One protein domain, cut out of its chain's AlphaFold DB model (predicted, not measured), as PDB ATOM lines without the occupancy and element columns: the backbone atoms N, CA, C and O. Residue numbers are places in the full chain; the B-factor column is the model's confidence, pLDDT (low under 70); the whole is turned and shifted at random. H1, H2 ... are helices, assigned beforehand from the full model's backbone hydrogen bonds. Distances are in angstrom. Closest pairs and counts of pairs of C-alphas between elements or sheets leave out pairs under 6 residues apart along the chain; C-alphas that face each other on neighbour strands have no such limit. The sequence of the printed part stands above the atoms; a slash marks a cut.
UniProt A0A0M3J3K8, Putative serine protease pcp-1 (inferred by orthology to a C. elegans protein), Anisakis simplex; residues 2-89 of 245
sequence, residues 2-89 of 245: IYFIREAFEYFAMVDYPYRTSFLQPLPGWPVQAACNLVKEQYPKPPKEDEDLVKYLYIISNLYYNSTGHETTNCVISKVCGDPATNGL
ATOM      1  N   ILE A   2     -49.664  14.530 -48.078       89.19
ATOM      2  CA  ILE A   2     -49.114  14.024 -46.804       89.19
ATOM      3  C   ILE A   2     -47.681  14.543 -46.553       89.19
ATOM      4  O   ILE A   2     -47.446  15.160 -45.521       89.19
ATOM      5  N   TYR A   3     -46.772  14.405 -47.527       89.56
ATOM      6  CA  TYR A   3     -45.413  14.966 -47.435       89.56
ATOM      7  C   TYR A   3     -45.393  16.489 -47.227       89.56
ATOM      8  O   TYR A   3     -44.669  16.967 -46.371       89.56
ATOM      9  N   PHE A   4     -46.263  17.232 -47.921       91.94
ATOM     10  CA  PHE A   4     -46.427  18.683 -47.733       91.94
ATOM     11  C   PHE A   4     -46.839  19.043 -46.296       91.94
ATOM     12  O   PHE A   4     -46.363  20.002 -45.714       91.94
ATOM     13  N   ILE A   5     -47.734  18.270 -45.678       93.75
ATOM     14  CA  ILE A   5     -48.113  18.524 -44.284       93.75
ATOM     15  C   ILE A   5     -46.931  18.230 -43.361       93.75
ATOM     16  O   ILE A   5     -46.631  19.048 -42.499       93.75
ATOM     17  N   ARG A   6     -46.267  17.085 -43.543       93.38
ATOM     18  CA  ARG A   6     -45.120  16.662 -42.733       93.38
ATOM     19  C   ARG A   6     -43.977  17.670 -42.764       93.38
ATOM     20  O   ARG A   6     -43.477  18.038 -41.708       93.38
ATOM     21  N   GLU A   7     -43.625  18.131 -43.951       93.88
ATOM     22  CA  GLU A   7     -42.555  19.096 -44.182       93.88
ATOM     23  C   GLU A   7     -42.746  20.374 -43.344       93.88
ATOM     24  O   GLU A   7     -41.803  20.874 -42.734       93.88
ATOM     25  N   ALA A   8     -43.988  20.850 -43.192       95.75
ATOM     26  CA  ALA A   8     -44.284  21.963 -42.290       95.75
ATOM     27  C   ALA A   8     -43.938  21.660 -40.819       95.75
ATOM     28  O   ALA A   8     -43.422  22.535 -40.130       95.75
ATOM     29  N   PHE A   9     -44.207  20.448 -40.318       95.81
ATOM     30  CA  PHE A   9     -43.853  20.062 -38.944       95.81
ATOM     31  C   PHE A   9     -42.338  19.971 -38.747       95.81
ATOM     32  O   PHE A   9     -41.830  20.457 -37.736       95.81
ATOM     33  N   GLU A  10     -41.629  19.374 -39.705       95.19
ATOM     34  CA  GLU A  10     -40.167  19.248 -39.670       95.19
ATOM     35  C   GLU A  10     -39.513  20.630 -39.624       95.19
ATOM     36  O   GLU A  10     -38.717  20.923 -38.726       95.19
ATOM     37  N   TYR A  11     -39.930  21.530 -40.515       96.44
ATOM     38  CA  TYR A  11     -39.386  22.877 -40.528       96.44
ATOM     39  C   TYR A  11     -39.852  23.721 -39.349       96.44
ATOM     40  O   TYR A  11     -39.051  24.502 -38.843       96.44
ATOM     41  N   PHE A  12     -41.073  23.546 -38.829       97.19
ATOM     42  CA  PHE A  12     -41.461  24.194 -37.576       97.19
ATOM     43  C   PHE A  12     -40.487  23.877 -36.443       97.19
ATOM     44  O   PHE A  12     -40.084  24.803 -35.743       97.19
ATOM     45  N   ALA A  13     -40.083  22.612 -36.287       96.62
ATOM     46  CA  ALA A  13     -39.104  22.220 -35.278       96.62
ATOM     47  C   ALA A  13     -37.733  22.871 -35.537       96.62
ATOM     48  O   ALA A  13     -37.136  23.446 -34.627       96.62
ATOM     49  N   MET A  14     -37.265  22.868 -36.790       97.38
ATOM     50  CA  MET A  14     -35.994  23.503 -37.158       97.38
ATOM     51  C   MET A  14     -35.975  25.007 -36.867       97.38
ATOM     52  O   MET A  14     -34.980  25.526 -36.362       97.38
ATOM     53  N   VAL A  15     -37.057  25.729 -37.167       97.25
ATOM     54  CA  VAL A  15     -37.117  27.192 -37.023       97.25
ATOM     55  C   VAL A  15     -37.980  27.656 -35.851       97.25
ATOM     56  O   VAL A  15     -38.549  28.750 -35.912       97.25
ATOM     57  N   ASP A  16     -38.033  26.882 -34.758       98.38
ATOM     58  CA  ASP A  16     -38.746  27.236 -33.519       98.38
ATOM     59  C   ASP A  16     -38.035  28.350 -32.720       98.38
ATOM     60  O   ASP A  16     -37.612  28.198 -31.575       98.38
ATOM     61  N   TYR A  17     -37.816  29.493 -33.369       98.44
ATOM     62  CA  TYR A  17     -37.073  30.617 -32.822       98.44
ATOM     63  C   TYR A  17     -37.932  31.484 -31.891       98.44
ATOM     64  O   TYR A  17     -39.115  31.690 -32.149       98.44
ATOM     65  N   PRO A  18     -37.330  32.135 -30.878       98.25
ATOM     66  CA  PRO A  18     -38.043  32.929 -29.866       98.25
ATOM     67  C   PRO A  18     -38.647  34.253 -30.370       98.25
ATOM     68  O   PRO A  18     -39.223  35.021 -29.597       98.25
ATOM     69  N   TYR A  19     -38.484  34.576 -31.650       98.19
ATOM     70  CA  TYR A  19     -38.928  35.820 -32.273       98.19
ATOM     71  C   TYR A  19     -39.276  35.584 -33.743       98.19
ATOM     72  O   TYR A  19     -38.919  34.563 -34.322       98.19
ATOM     73  N   ARG A  20     -39.963  36.555 -34.358       97.25
ATOM     74  CA  ARG A  20     -40.333  36.492 -35.777       97.25
ATOM     75  C   ARG A  20     -39.091  36.358 -36.658       97.25
ATOM     76  O   ARG A  20     -38.150  37.141 -36.527       97.25
ATOM     77  N   THR A  21     -39.122  35.415 -37.592       95.62
ATOM     78  CA  THR A  21     -38.049  35.202 -38.570       95.62
ATOM     79  C   THR A  21     -38.609  35.016 -39.975       95.62
ATOM     80  O   THR A  21     -39.811  34.859 -40.158       95.62
ATOM     81  N   SER A  22     -37.730  35.099 -40.970       94.12
ATOM     82  CA  SER A  22     -38.038  34.872 -42.385       94.12
ATOM     83  C   SER A  22     -36.883  34.117 -43.047       94.12
ATOM     84  O   SER A  22     -36.318  34.589 -44.028       94.12
ATOM     85  N   PHE A  23     -36.434  33.028 -42.409       93.19
ATOM     86  CA  PHE A  23     -35.334  32.207 -42.925       93.19
ATOM     87  C   PHE A  23     -35.835  31.244 -44.005       93.19
ATOM     88  O   PHE A  23     -35.517  31.443 -45.170       93.19
ATOM     89  N   LEU A  24     -36.652  30.259 -43.618       93.62
ATOM     90  CA  LEU A  24     -37.328  29.363 -44.560       93.62
ATOM     91  C   LEU A  24     -38.636  29.988 -45.042       93.62
ATOM     92  O   LEU A  24     -38.808  30.222 -46.230       93.62
ATOM     93  N   GLN A  25     -39.502  30.343 -44.089       93.50
ATOM     94  CA  GLN A  25     -40.751  31.073 -44.293       93.50
ATOM     95  C   GLN A  25     -40.862  32.245 -43.306       93.50
ATOM     96  O   GLN A  25     -40.219  32.223 -42.248       93.50
ATOM     97  N   PRO A  26     -41.666  33.284 -43.608       94.88
ATOM     98  CA  PRO A  26     -42.054  34.288 -42.624       94.88
ATOM     99  C   PRO A  26     -42.898  33.642 -41.518       94.88
ATOM    100  O   PRO A  26     -44.019  33.220 -41.770       94.88
ATOM    101  N   LEU A  27     -42.382  33.590 -40.290       96.69
ATOM    102  CA  LEU A  27     -43.024  32.896 -39.167       96.69
ATOM    103  C   LEU A  27     -43.029  33.745 -37.892       96.69
ATOM    104  O   LEU A  27     -42.127  34.567 -37.694       96.69
ATOM    105  N   PRO A  28     -44.028  33.577 -37.004       97.38
ATOM    106  CA  PRO A  28     -44.030  34.216 -35.691       97.38
ATOM    107  C   PRO A  28     -42.903  33.667 -34.798       97.38
ATOM    108  O   PRO A  28     -42.232  32.704 -35.149       97.38
ATOM    109  N   GLY A  29     -42.696  34.292 -33.636       97.62
ATOM    110  CA  GLY A  29     -41.874  33.678 -32.590       97.62
ATOM    111  C   GLY A  29     -42.588  32.473 -31.980       97.62
ATOM    112  O   GLY A  29     -43.813  32.499 -31.853       97.62
ATOM    113  N   TRP A  30     -41.820  31.452 -31.610       98.19
ATOM    114  CA  TRP A  30     -42.289  30.147 -31.144       98.19
ATOM    115  C   TRP A  30     -43.344  29.536 -32.075       98.19
ATOM    116  O   TRP A  30     -44.481  29.299 -31.651       98.19
ATOM    117  N   PRO A  31     -43.030  29.344 -33.369       98.00
ATOM    118  CA  PRO A  31     -44.009  28.909 -34.353       98.00
ATOM    119  C   PRO A  31     -44.632  27.538 -34.043       98.00
ATOM    120  O   PRO A  31     -45.811  27.358 -34.349       98.00
ATOM    121  N   VAL A  32     -43.934  26.621 -33.355       97.81
ATOM    122  CA  VAL A  32     -44.538  25.359 -32.877       97.81
ATOM    123  C   VAL A  32     -45.676  25.654 -31.896       97.81
ATOM    124  O   VAL A  32     -46.803  25.179 -32.053       97.81
ATOM    125  N   GLN A  33     -45.410  26.504 -30.900       97.62
ATOM    126  CA  GLN A  33     -46.414  26.908 -29.919       97.62
ATOM    127  C   GLN A  33     -47.564  27.687 -30.573       97.62
ATOM    128  O   GLN A  33     -48.731  27.466 -30.235       97.62
ATOM    129  N   ALA A  34     -47.251  28.581 -31.512       97.38
ATOM    130  CA  ALA A  34     -48.238  29.355 -32.252       97.38
ATOM    131  C   ALA A  34     -49.183  28.445 -33.048       97.38
ATOM    132  O   ALA A  34     -50.396  28.636 -32.974       97.38
ATOM    133  N   ALA A  35     -48.658  27.418 -33.725       96.62
ATOM    134  CA  ALA A  35     -49.466  26.428 -34.433       96.62
ATOM    135  C   ALA A  35     -50.404  25.683 -33.476       96.62
ATOM    136  O   ALA A  35     -51.611  25.610 -33.713       96.62
ATOM    137  N   CYS A  36     -49.882  25.185 -32.351       94.56
ATOM    138  CA  CYS A  36     -50.696  24.489 -31.356       94.56
ATOM    139  C   CYS A  36     -51.816  25.369 -30.781       94.56
ATOM    140  O   CYS A  36     -52.926  24.883 -30.560       94.56
ATOM    141  N   ASN A  37     -51.541  26.649 -30.517       95.88
ATOM    142  CA  ASN A  37     -52.546  27.586 -30.015       95.88
ATOM    143  C   ASN A  37     -53.602  27.894 -31.079       95.88
ATOM    144  O   ASN A  37     -54.793  27.829 -30.783       95.88
ATOM    145  N   LEU A  38     -53.179  28.126 -32.324       95.25
ATOM    146  CA  LEU A  38     -54.072  28.421 -33.443       95.25
ATOM    147  C   LEU A  38     -55.102  27.308 -33.652       95.25
ATOM    148  O   LEU A  38     -56.290  27.573 -33.824       95.25
ATOM    149  N   VAL A  39     -54.664  26.052 -33.586       93.69
ATOM    150  CA  VAL A  39     -55.577  24.916 -33.727       93.69
ATOM    151  C   VAL A  39     -56.514  24.794 -32.536       93.69
ATOM    152  O   VAL A  39     -57.692  24.526 -32.730       93.69
ATOM    153  N   LYS A  40     -56.041  25.020 -31.305       92.50
ATOM    154  CA  LYS A  40     -56.919  25.015 -30.121       92.50
ATOM    155  C   LYS A  40     -58.002  26.092 -30.206       92.50
ATOM    156  O   LYS A  40     -59.110  25.864 -29.734       92.50
ATOM    157  N   GLU A  41     -57.690  27.242 -30.796       94.12
ATOM    158  CA  GLU A  41     -58.637  28.341 -30.990       94.12
ATOM    159  C   GLU A  41     -59.645  28.048 -32.110       94.12
ATOM    160  O   GLU A  41     -60.851  28.197 -31.909       94.12
ATOM    161  N   GLN A  42     -59.173  27.610 -33.279       92.50
ATOM    162  CA  GLN A  42     -60.023  27.389 -34.456       92.50
ATOM    163  C   GLN A  42     -60.753  26.041 -34.439       92.50
ATOM    164  O   GLN A  42     -61.833  25.906 -35.016       92.50
ATOM    165  N   TYR A  43     -60.176  25.042 -33.776       91.06
ATOM    166  CA  TYR A  43     -60.676  23.675 -33.701       91.06
ATOM    167  C   TYR A  43     -60.582  23.139 -32.251       91.06
ATOM    168  O   TYR A  43     -59.785  22.253 -31.940       91.06
ATOM    169  N   PRO A  44     -61.402  23.665 -31.316       86.88
ATOM    170  CA  PRO A  44     -61.279  23.390 -29.878       86.88
ATOM    171  C   PRO A  44     -61.721  21.982 -29.453       86.88
ATOM    172  O   PRO A  44     -61.522  21.587 -28.303       86.88
ATOM    173  N   LYS A  45     -62.381  21.229 -30.338       86.38
ATOM    174  CA  LYS A  45     -62.855  19.870 -30.052       86.38
ATOM    175  C   LYS A  45     -61.866  18.861 -30.632       86.38
ATOM    176  O   LYS A  45     -61.345  19.112 -31.710       86.38
ATOM    177  N   PRO A  46     -61.626  17.715 -29.977       84.88
ATOM    178  CA  PRO A  46     -60.858  16.643 -30.595       84.88
ATOM    179  C   PRO A  46     -61.498  16.228 -31.931       84.88
ATOM    180  O   PRO A  46     -62.726  16.068 -31.961       84.88
ATOM    181  N   PRO A  47     -60.707  16.074 -33.007       88.19
ATOM    182  CA  PRO A  47     -61.211  15.603 -34.294       88.19
ATOM    183  C   PRO A  47     -61.810  14.201 -34.136       88.19
ATOM    184  O   PRO A  47     -61.267  13.375 -33.399       88.19
ATOM    185  N   LYS A  48     -62.961  13.957 -34.774       89.94
ATOM    186  CA  LYS A  48     -63.692  12.683 -34.658       89.94
ATOM    187  C   LYS A  48     -63.737  11.912 -35.964       89.94
ATOM    188  O   LYS A  48     -63.632  10.694 -35.934       89.94
ATOM    189  N   GLU A  49     -63.875  12.630 -37.071       93.12
ATOM    190  CA  GLU A  49     -63.927  12.064 -38.416       93.12
ATOM    191  C   GLU A  49     -62.655  12.416 -39.203       93.12
ATOM    192  O   GLU A  49     -61.952  13.377 -38.883       93.12
ATOM    193  N   ASP A  50     -62.385  11.694 -40.288       92.44
ATOM    194  CA  ASP A  50     -61.216  11.956 -41.142       92.44
ATOM    195  C   ASP A  50     -61.199  13.391 -41.696       92.44
ATOM    196  O   ASP A  50     -60.147  14.025 -41.784       92.44
ATOM    197  N   GLU A  51     -62.368  13.957 -42.012       90.81
ATOM    198  CA  GLU A  51     -62.479  15.347 -42.471       90.81
ATOM    199  C   GLU A  51     -62.034  16.351 -41.390       90.81
ATOM    200  O   GLU A  51     -61.426  17.380 -41.696       90.81
ATOM    201  N   ASP A  52     -62.291  16.041 -40.117       91.25
ATOM    202  CA  ASP A  52     -61.850  16.858 -38.989       91.25
ATOM    203  C   ASP A  52     -60.330  16.811 -38.836       91.25
ATOM    204  O   ASP A  52     -59.700  17.846 -38.617       91.25
ATOM    205  N   LEU A  53     -59.732  15.625 -38.999       90.19
ATOM    206  CA  LEU A  53     -58.281  15.440 -38.966       90.19
ATOM    207  C   LEU A  53     -57.597  16.240 -40.077       90.19
ATOM    208  O   LEU A  53     -56.609  16.932 -39.825       90.19
ATOM    209  N   VAL A  54     -58.145  16.217 -41.293       90.69
ATOM    210  CA  VAL A  54     -57.604  16.995 -42.416       90.69
ATOM    211  C   VAL A  54     -57.685  18.498 -42.138       90.69
ATOM    212  O   VAL A  54     -56.711  19.209 -42.383       90.69
ATOM    213  N   LYS A  55     -58.793  18.996 -41.573       90.75
ATOM    214  CA  LYS A  55     -58.920  20.412 -41.168       90.75
ATOM    215  C   LYS A  55     -57.923  20.781 -40.072       90.75
ATOM    216  O   LYS A  55     -57.304  21.839 -40.148       90.75
ATOM    217  N   TYR A  56     -57.739  19.903 -39.090       93.00
ATOM    218  CA  TYR A  56     -56.777  20.079 -38.005       93.00
ATOM    219  C   TYR A  56     -55.348  20.237 -38.546       93.00
ATOM    220  O   TYR A  56     -54.656  21.203 -38.223       93.00
ATOM    221  N   LEU A  57     -54.926  19.333 -39.436       93.12
ATOM    222  CA  LEU A  57     -53.609  19.372 -40.080       93.12
ATOM    223  C   LEU A  57     -53.456  20.560 -41.039       93.12
ATOM    224  O   LEU A  57     -52.368  21.131 -41.150       93.12
ATOM    225  N   TYR A  58     -54.537  20.963 -41.710       92.94
ATOM    226  CA  TYR A  58     -54.548  22.157 -42.547       92.94
ATOM    227  C   TYR A  58     -54.267  23.416 -41.725       92.94
ATOM    228  O   TYR A  58     -53.415  24.197 -42.124       92.94
ATOM    229  N   ILE A  59     -54.905  23.601 -40.563       93.69
ATOM    230  CA  ILE A  59     -54.674  24.789 -39.720       93.69
ATOM    231  C   ILE A  59     -53.195  24.895 -39.312       93.69
ATOM    232  O   ILE A  59     -52.623  25.983 -39.376       93.69
ATOM    233  N   ILE A  60     -52.565  23.770 -38.950       94.81
ATOM    234  CA  ILE A  60     -51.139  23.719 -38.585       94.81
ATOM    235  C   ILE A  60     -50.256  24.064 -39.781       94.81
ATOM    236  O   ILE A  60     -49.493  25.025 -39.731       94.81
ATOM    237  N   SER A  61     -50.371  23.295 -40.867       95.50
ATOM    238  CA  SER A  61     -49.517  23.464 -42.048       95.50
ATOM    239  C   SER A  61     -49.714  24.833 -42.706       95.50
ATOM    240  O   SER A  61     -48.752  25.451 -43.150       95.50
ATOM    241  N   ASN A  62     -50.932  25.376 -42.697       95.06
ATOM    242  CA  ASN A  62     -51.221  26.692 -43.254       95.06
ATOM    243  C   ASN A  62     -50.535  27.827 -42.484       95.06
ATOM    244  O   ASN A  62     -50.200  28.834 -43.097       95.06
ATOM    245  N   LEU A  63     -50.280  27.682 -41.177       96.00
ATOM    246  CA  LEU A  63     -49.457  28.664 -40.468       96.00
ATOM    247  C   LEU A  63     -48.029  28.688 -41.027       96.00
ATOM    248  O   LEU A  63     -47.452  29.763 -41.118       96.00
ATOM    249  N   TYR A  64     -47.478  27.541 -41.434       95.81
ATOM    250  CA  TYR A  64     -46.141  27.491 -42.019       95.81
ATOM    251  C   TYR A  64     -46.109  28.141 -43.408       95.81
ATOM    252  O   TYR A  64     -45.334  29.061 -43.654       95.81
ATOM    253  N   TYR A  65     -47.003  27.702 -44.296       94.62
ATOM    254  CA  TYR A  65     -47.007  28.119 -45.703       94.62
ATOM    255  C   TYR A  65     -47.659  29.485 -45.962       94.62
ATOM    256  O   TYR A  65     -47.424  30.088 -47.003       94.62
ATOM    257  N   ASN A  66     -48.495  29.978 -45.046       94.44
ATOM    258  CA  ASN A  66     -49.291  31.189 -45.249       94.44
ATOM    259  C   ASN A  66     -49.456  32.005 -43.954       94.44
ATOM    260  O   ASN A  66     -50.529  32.540 -43.665       94.44
ATOM    261  N   SER A  67     -48.387  32.146 -43.155       93.12
ATOM    262  CA  SER A  67     -48.434  32.951 -41.922       93.12
ATOM    263  C   SER A  67     -48.793  34.426 -42.163       93.12
ATOM    264  O   SER A  67     -49.224  35.104 -41.228       93.12
ATOM    265  N   THR A  68     -48.559  34.958 -43.367       89.75
ATOM    266  CA  THR A  68     -48.869  36.351 -43.732       89.75
ATOM    267  C   THR A  68     -50.327  36.542 -44.148       89.75
ATOM    268  O   THR A  68     -50.810  37.673 -44.140       89.75
ATOM    269  N   GLY A  69     -51.029  35.459 -44.500       89.81
ATOM    270  CA  GLY A  69     -52.403  35.491 -44.998       89.81
ATOM    271  C   GLY A  69     -52.550  36.070 -46.408       89.81
ATOM    272  O   GLY A  69     -53.654  36.458 -46.783       89.81
ATOM    273  N   HIS A  70     -51.460  36.186 -47.174       87.25
ATOM    274  CA  HIS A  70     -51.503  36.713 -48.542       87.25
ATOM    275  C   HIS A  70     -51.971  35.669 -49.563       87.25
ATOM    276  O   HIS A  70     -52.550  36.041 -50.584       87.25
ATOM    277  N   GLU A  71     -51.755  34.382 -49.288       84.94
ATOM    278  CA  GLU A  71     -52.162  33.313 -50.194       84.94
ATOM    279  C   GLU A  71     -53.630  32.945 -49.980       84.94
ATOM    280  O   GLU A  71     -54.107  32.801 -48.851       84.94
ATOM    281  N   THR A  72     -54.357  32.765 -51.081       83.69
ATOM    282  CA  THR A  72     -55.762  32.315 -51.049       83.69
ATOM    283  C   THR A  72     -55.886  30.794 -51.085       83.69
ATOM    284  O   THR A  72     -56.881  30.247 -50.608       83.69
ATOM    285  N   THR A  73     -54.877  30.101 -51.621       86.31
ATOM    286  CA  THR A  73     -54.788  28.639 -51.682       86.31
ATOM    287  C   THR A  73     -53.335  28.188 -51.530       86.31
ATOM    288  O   THR A  73     -52.416  28.869 -51.972       86.31
ATOM    289  N   ASN A  74     -53.124  27.015 -50.925       89.19
ATOM    290  CA  ASN A  74     -51.796  26.405 -50.843       89.19
ATOM    291  C   ASN A  74     -51.546  25.532 -52.074       89.19
ATOM    292  O   ASN A  74     -52.355  24.655 -52.394       89.19
ATOM    293  N   CYS A  75     -50.407  25.724 -52.740       88.12
ATOM    294  CA  CYS A  75     -49.978  24.815 -53.793       88.12
ATOM    295  C   CYS A  75     -49.238  23.613 -53.193       88.12
ATOM    296  O   CYS A  75     -48.133  23.734 -52.682       88.12
ATOM    297  N   VAL A  76     -49.860  22.436 -53.281       89.56
ATOM    298  CA  VAL A  76     -49.344  21.185 -52.690       89.56
ATOM    299  C   VAL A  76     -48.661  20.261 -53.706       89.56
ATOM    300  O   VAL A  76     -48.311  19.127 -53.370       89.56
ATOM    301  N   ILE A  77     -48.543  20.697 -54.965       88.06
ATOM    302  CA  ILE A  77     -47.958  19.917 -56.064       88.06
ATOM    303  C   ILE A  77     -46.604  20.523 -56.414       88.06
ATOM    304  O   ILE A  77     -46.527  21.463 -57.205       88.06
ATOM    305  N   SER A  78     -45.531  19.942 -55.879       82.19
ATOM    306  CA  SER A  78     -44.180  20.495 -56.023       82.19
ATOM    307  C   SER A  78     -43.718  20.650 -57.474       82.19
ATOM    308  O   SER A  78     -43.043  21.611 -57.822       82.19
ATOM    309  N   LYS A  79     -44.164  19.771 -58.381       82.31
ATOM    310  CA  LYS A  79     -43.877  19.891 -59.824       82.31
ATOM    311  C   LYS A  79     -44.470  21.142 -60.485       82.31
ATOM    312  O   LYS A  79     -44.040  21.503 -61.573       82.31
ATOM    313  N   VAL A  80     -45.486  21.754 -59.877       86.44
ATOM    314  CA  VAL A  80     -46.184  22.930 -60.419       86.44
ATOM    315  C   VAL A  80     -45.642  24.222 -59.810       86.44
ATOM    316  O   VAL A  80     -45.487  25.203 -60.528       86.44
ATOM    317  N   CYS A  81     -45.354  24.228 -58.509       85.31
ATOM    318  CA  CYS A  81     -44.989  25.438 -57.763       85.31
ATOM    319  C   CYS A  81     -43.600  25.408 -57.113       85.31
ATOM    320  O   CYS A  81     -43.257  26.342 -56.394       85.31
ATOM    321  N   GLY A  82     -42.797  24.376 -57.370       86.00
ATOM    322  CA  GLY A  82     -41.552  24.140 -56.642       86.00
ATOM    323  C   GLY A  82     -41.812  23.639 -55.223       86.00
ATOM    324  O   GLY A  82     -42.922  23.225 -54.897       86.00
ATOM    325  N   ASP A  83     -40.782  23.662 -54.383       87.44
ATOM    326  CA  ASP A  83     -40.922  23.411 -52.949       87.44
ATOM    327  C   ASP A  83     -41.216  24.741 -52.226       87.44
ATOM    328  O   ASP A  83     -40.308  25.556 -52.033       87.44
ATOM    329  N   PRO A  84     -42.478  25.009 -51.838       87.44
ATOM    330  CA  PRO A  84     -42.818  26.238 -51.143       87.44
ATOM    331  C   PRO A  84     -42.255  26.286 -49.725       87.44
ATOM    332  O   PRO A  84     -42.211  27.376 -49.172       87.44
ATOM    333  N   ALA A  85     -41.837  25.173 -49.115       88.19
ATOM    334  CA  ALA A  85     -41.336  25.194 -47.749       88.19
ATOM    335  C   ALA A  85     -39.944  25.805 -47.637       88.19
ATOM    336  O   ALA A  85     -39.640  26.456 -46.635       88.19
ATOM    337  N   THR A  86     -39.130  25.613 -48.675       86.81
ATOM    338  CA  THR A  86     -37.727  26.034 -48.724       86.81
ATOM    339  C   THR A  86     -37.424  27.047 -49.826       86.81
ATOM    340  O   THR A  86     -36.268  27.420 -50.006       86.81
ATOM    341  N   ASN A  87     -38.437  27.568 -50.527       84.12
ATOM    342  CA  ASN A  87     -38.253  28.536 -51.619       84.12
ATOM    343  C   ASN A  87     -37.459  29.806 -51.233       84.12
ATOM    344  O   ASN A  87     -36.896  30.469 -52.106       84.12
ATOM    345  N   GLY A  88     -37.372  30.135 -49.938       80.81
ATOM    346  CA  GLY A  88     -36.532  31.209 -49.405       80.81
ATOM    347  C   GLY A  88     -35.020  30.953 -49.501       80.81
ATOM    348  O   GLY A  88     -34.244  31.897 -49.364       80.81
ATOM    349  N   LEU A  89     -34.588  29.713 -49.764       84.75
ATOM    350  CA  LEU A  89     -33.176  29.314 -49.842       84.75
ATOM    351  C   LEU A  89     -32.528  29.572 -51.213       84.75
ATOM    352  O   LEU A  89     -31.320  29.400 -51.365       84.75
TER     353      LEU A  89
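AT A GLANCE: This is residues 2 to 89 of the 245 residues of the protein "Putative serine protease pcp-1 (inferred by orthology to a C. elegans protein)" of Anisakis simplex (UniProt A0A0M3J3K8). Three helices make the body: H2 and H3 form a helical hairpin that opens like a V toward the link between them, and H1 crosses the later part of H3. Two long stretches without a named element, residues 15 to 30 and 66 to 77, loop out from this body, and the short H4 lies away from the three helices. The printed part has 88 residues with four named helices, in the order H1, H2, H3, H4, and no named strand; the class is all helix. The whole is compact, with a radius of gyration of the C-alphas of 12.8 A and spans of 38 by 33 by 22 A.

IN THESE COORDINATES: H1 is residues 2 to 14, from C-alpha 2 at (-49.114, 14.024, -46.804) to C-alpha 14, 18.8 A away. After residues 15 to 30 comes H2, residues 31 to 42, 16.1 A long, beginning at C-alpha 31 at (-44.009, 28.909, -34.353). H3, residues 50 to 65, is the longest helix at 22.0 A and has a kink of 26 degrees near residue 59. H4 is residues 78 to 81, ending at C-alpha 81 at (-44.989, 25.438, -57.763).

HOW THE PARTS SIT: H1 touches H3 with the C-alphas of Ala 8 and Ser 61 closest at 5.4 A, at a steep tilt of 47 degrees, the same way. H1 and H2 only just touch, with 3 pairs of C-alphas within 8 A, through residues 12 to 13 of H1 and 31 to 32 of H2 alone; Phe 12 and Val 32 have the closest C-alphas, 5.7 A apart. These two run opposite ways at a steep tilt of 54 degrees. H2 and H3 touch and are a helical hairpin, opposite ways at a steep tilt of 43 degrees; the closest C-alphas are those of Ala 35 and Ile 60, 5.2 A apart, and H3 touches H2 with residues 56 to 63 alone. The helix packing is mostly crossed, with no touching pair at a shallow tilt. H4 is apart from H1, H2 and H3. In H2 every O i to N i+4 pair is within hydrogen-bond range, against 7 of 9 in H1 and 11 of 12 in H3; H4 is too short for such a pair, and its one O i to N i+3 pair is not within range. Residues 21 to 22 pair with residues 26 to 27, antiparallel, in stretches too short to be named.

THE WHOLE: The two C-alphas farthest apart, those of Lys 48 and Leu 89, are 37.9 A apart. The printed part has no cut. The links H1 to H2, of 16 residues, and H3 to H4, of 12, are long; the link H2 to H3, of 7, is short. The mean pLDDT of the printed part is 92.2, and no printed residue is under 70; H4 has a mean of 84.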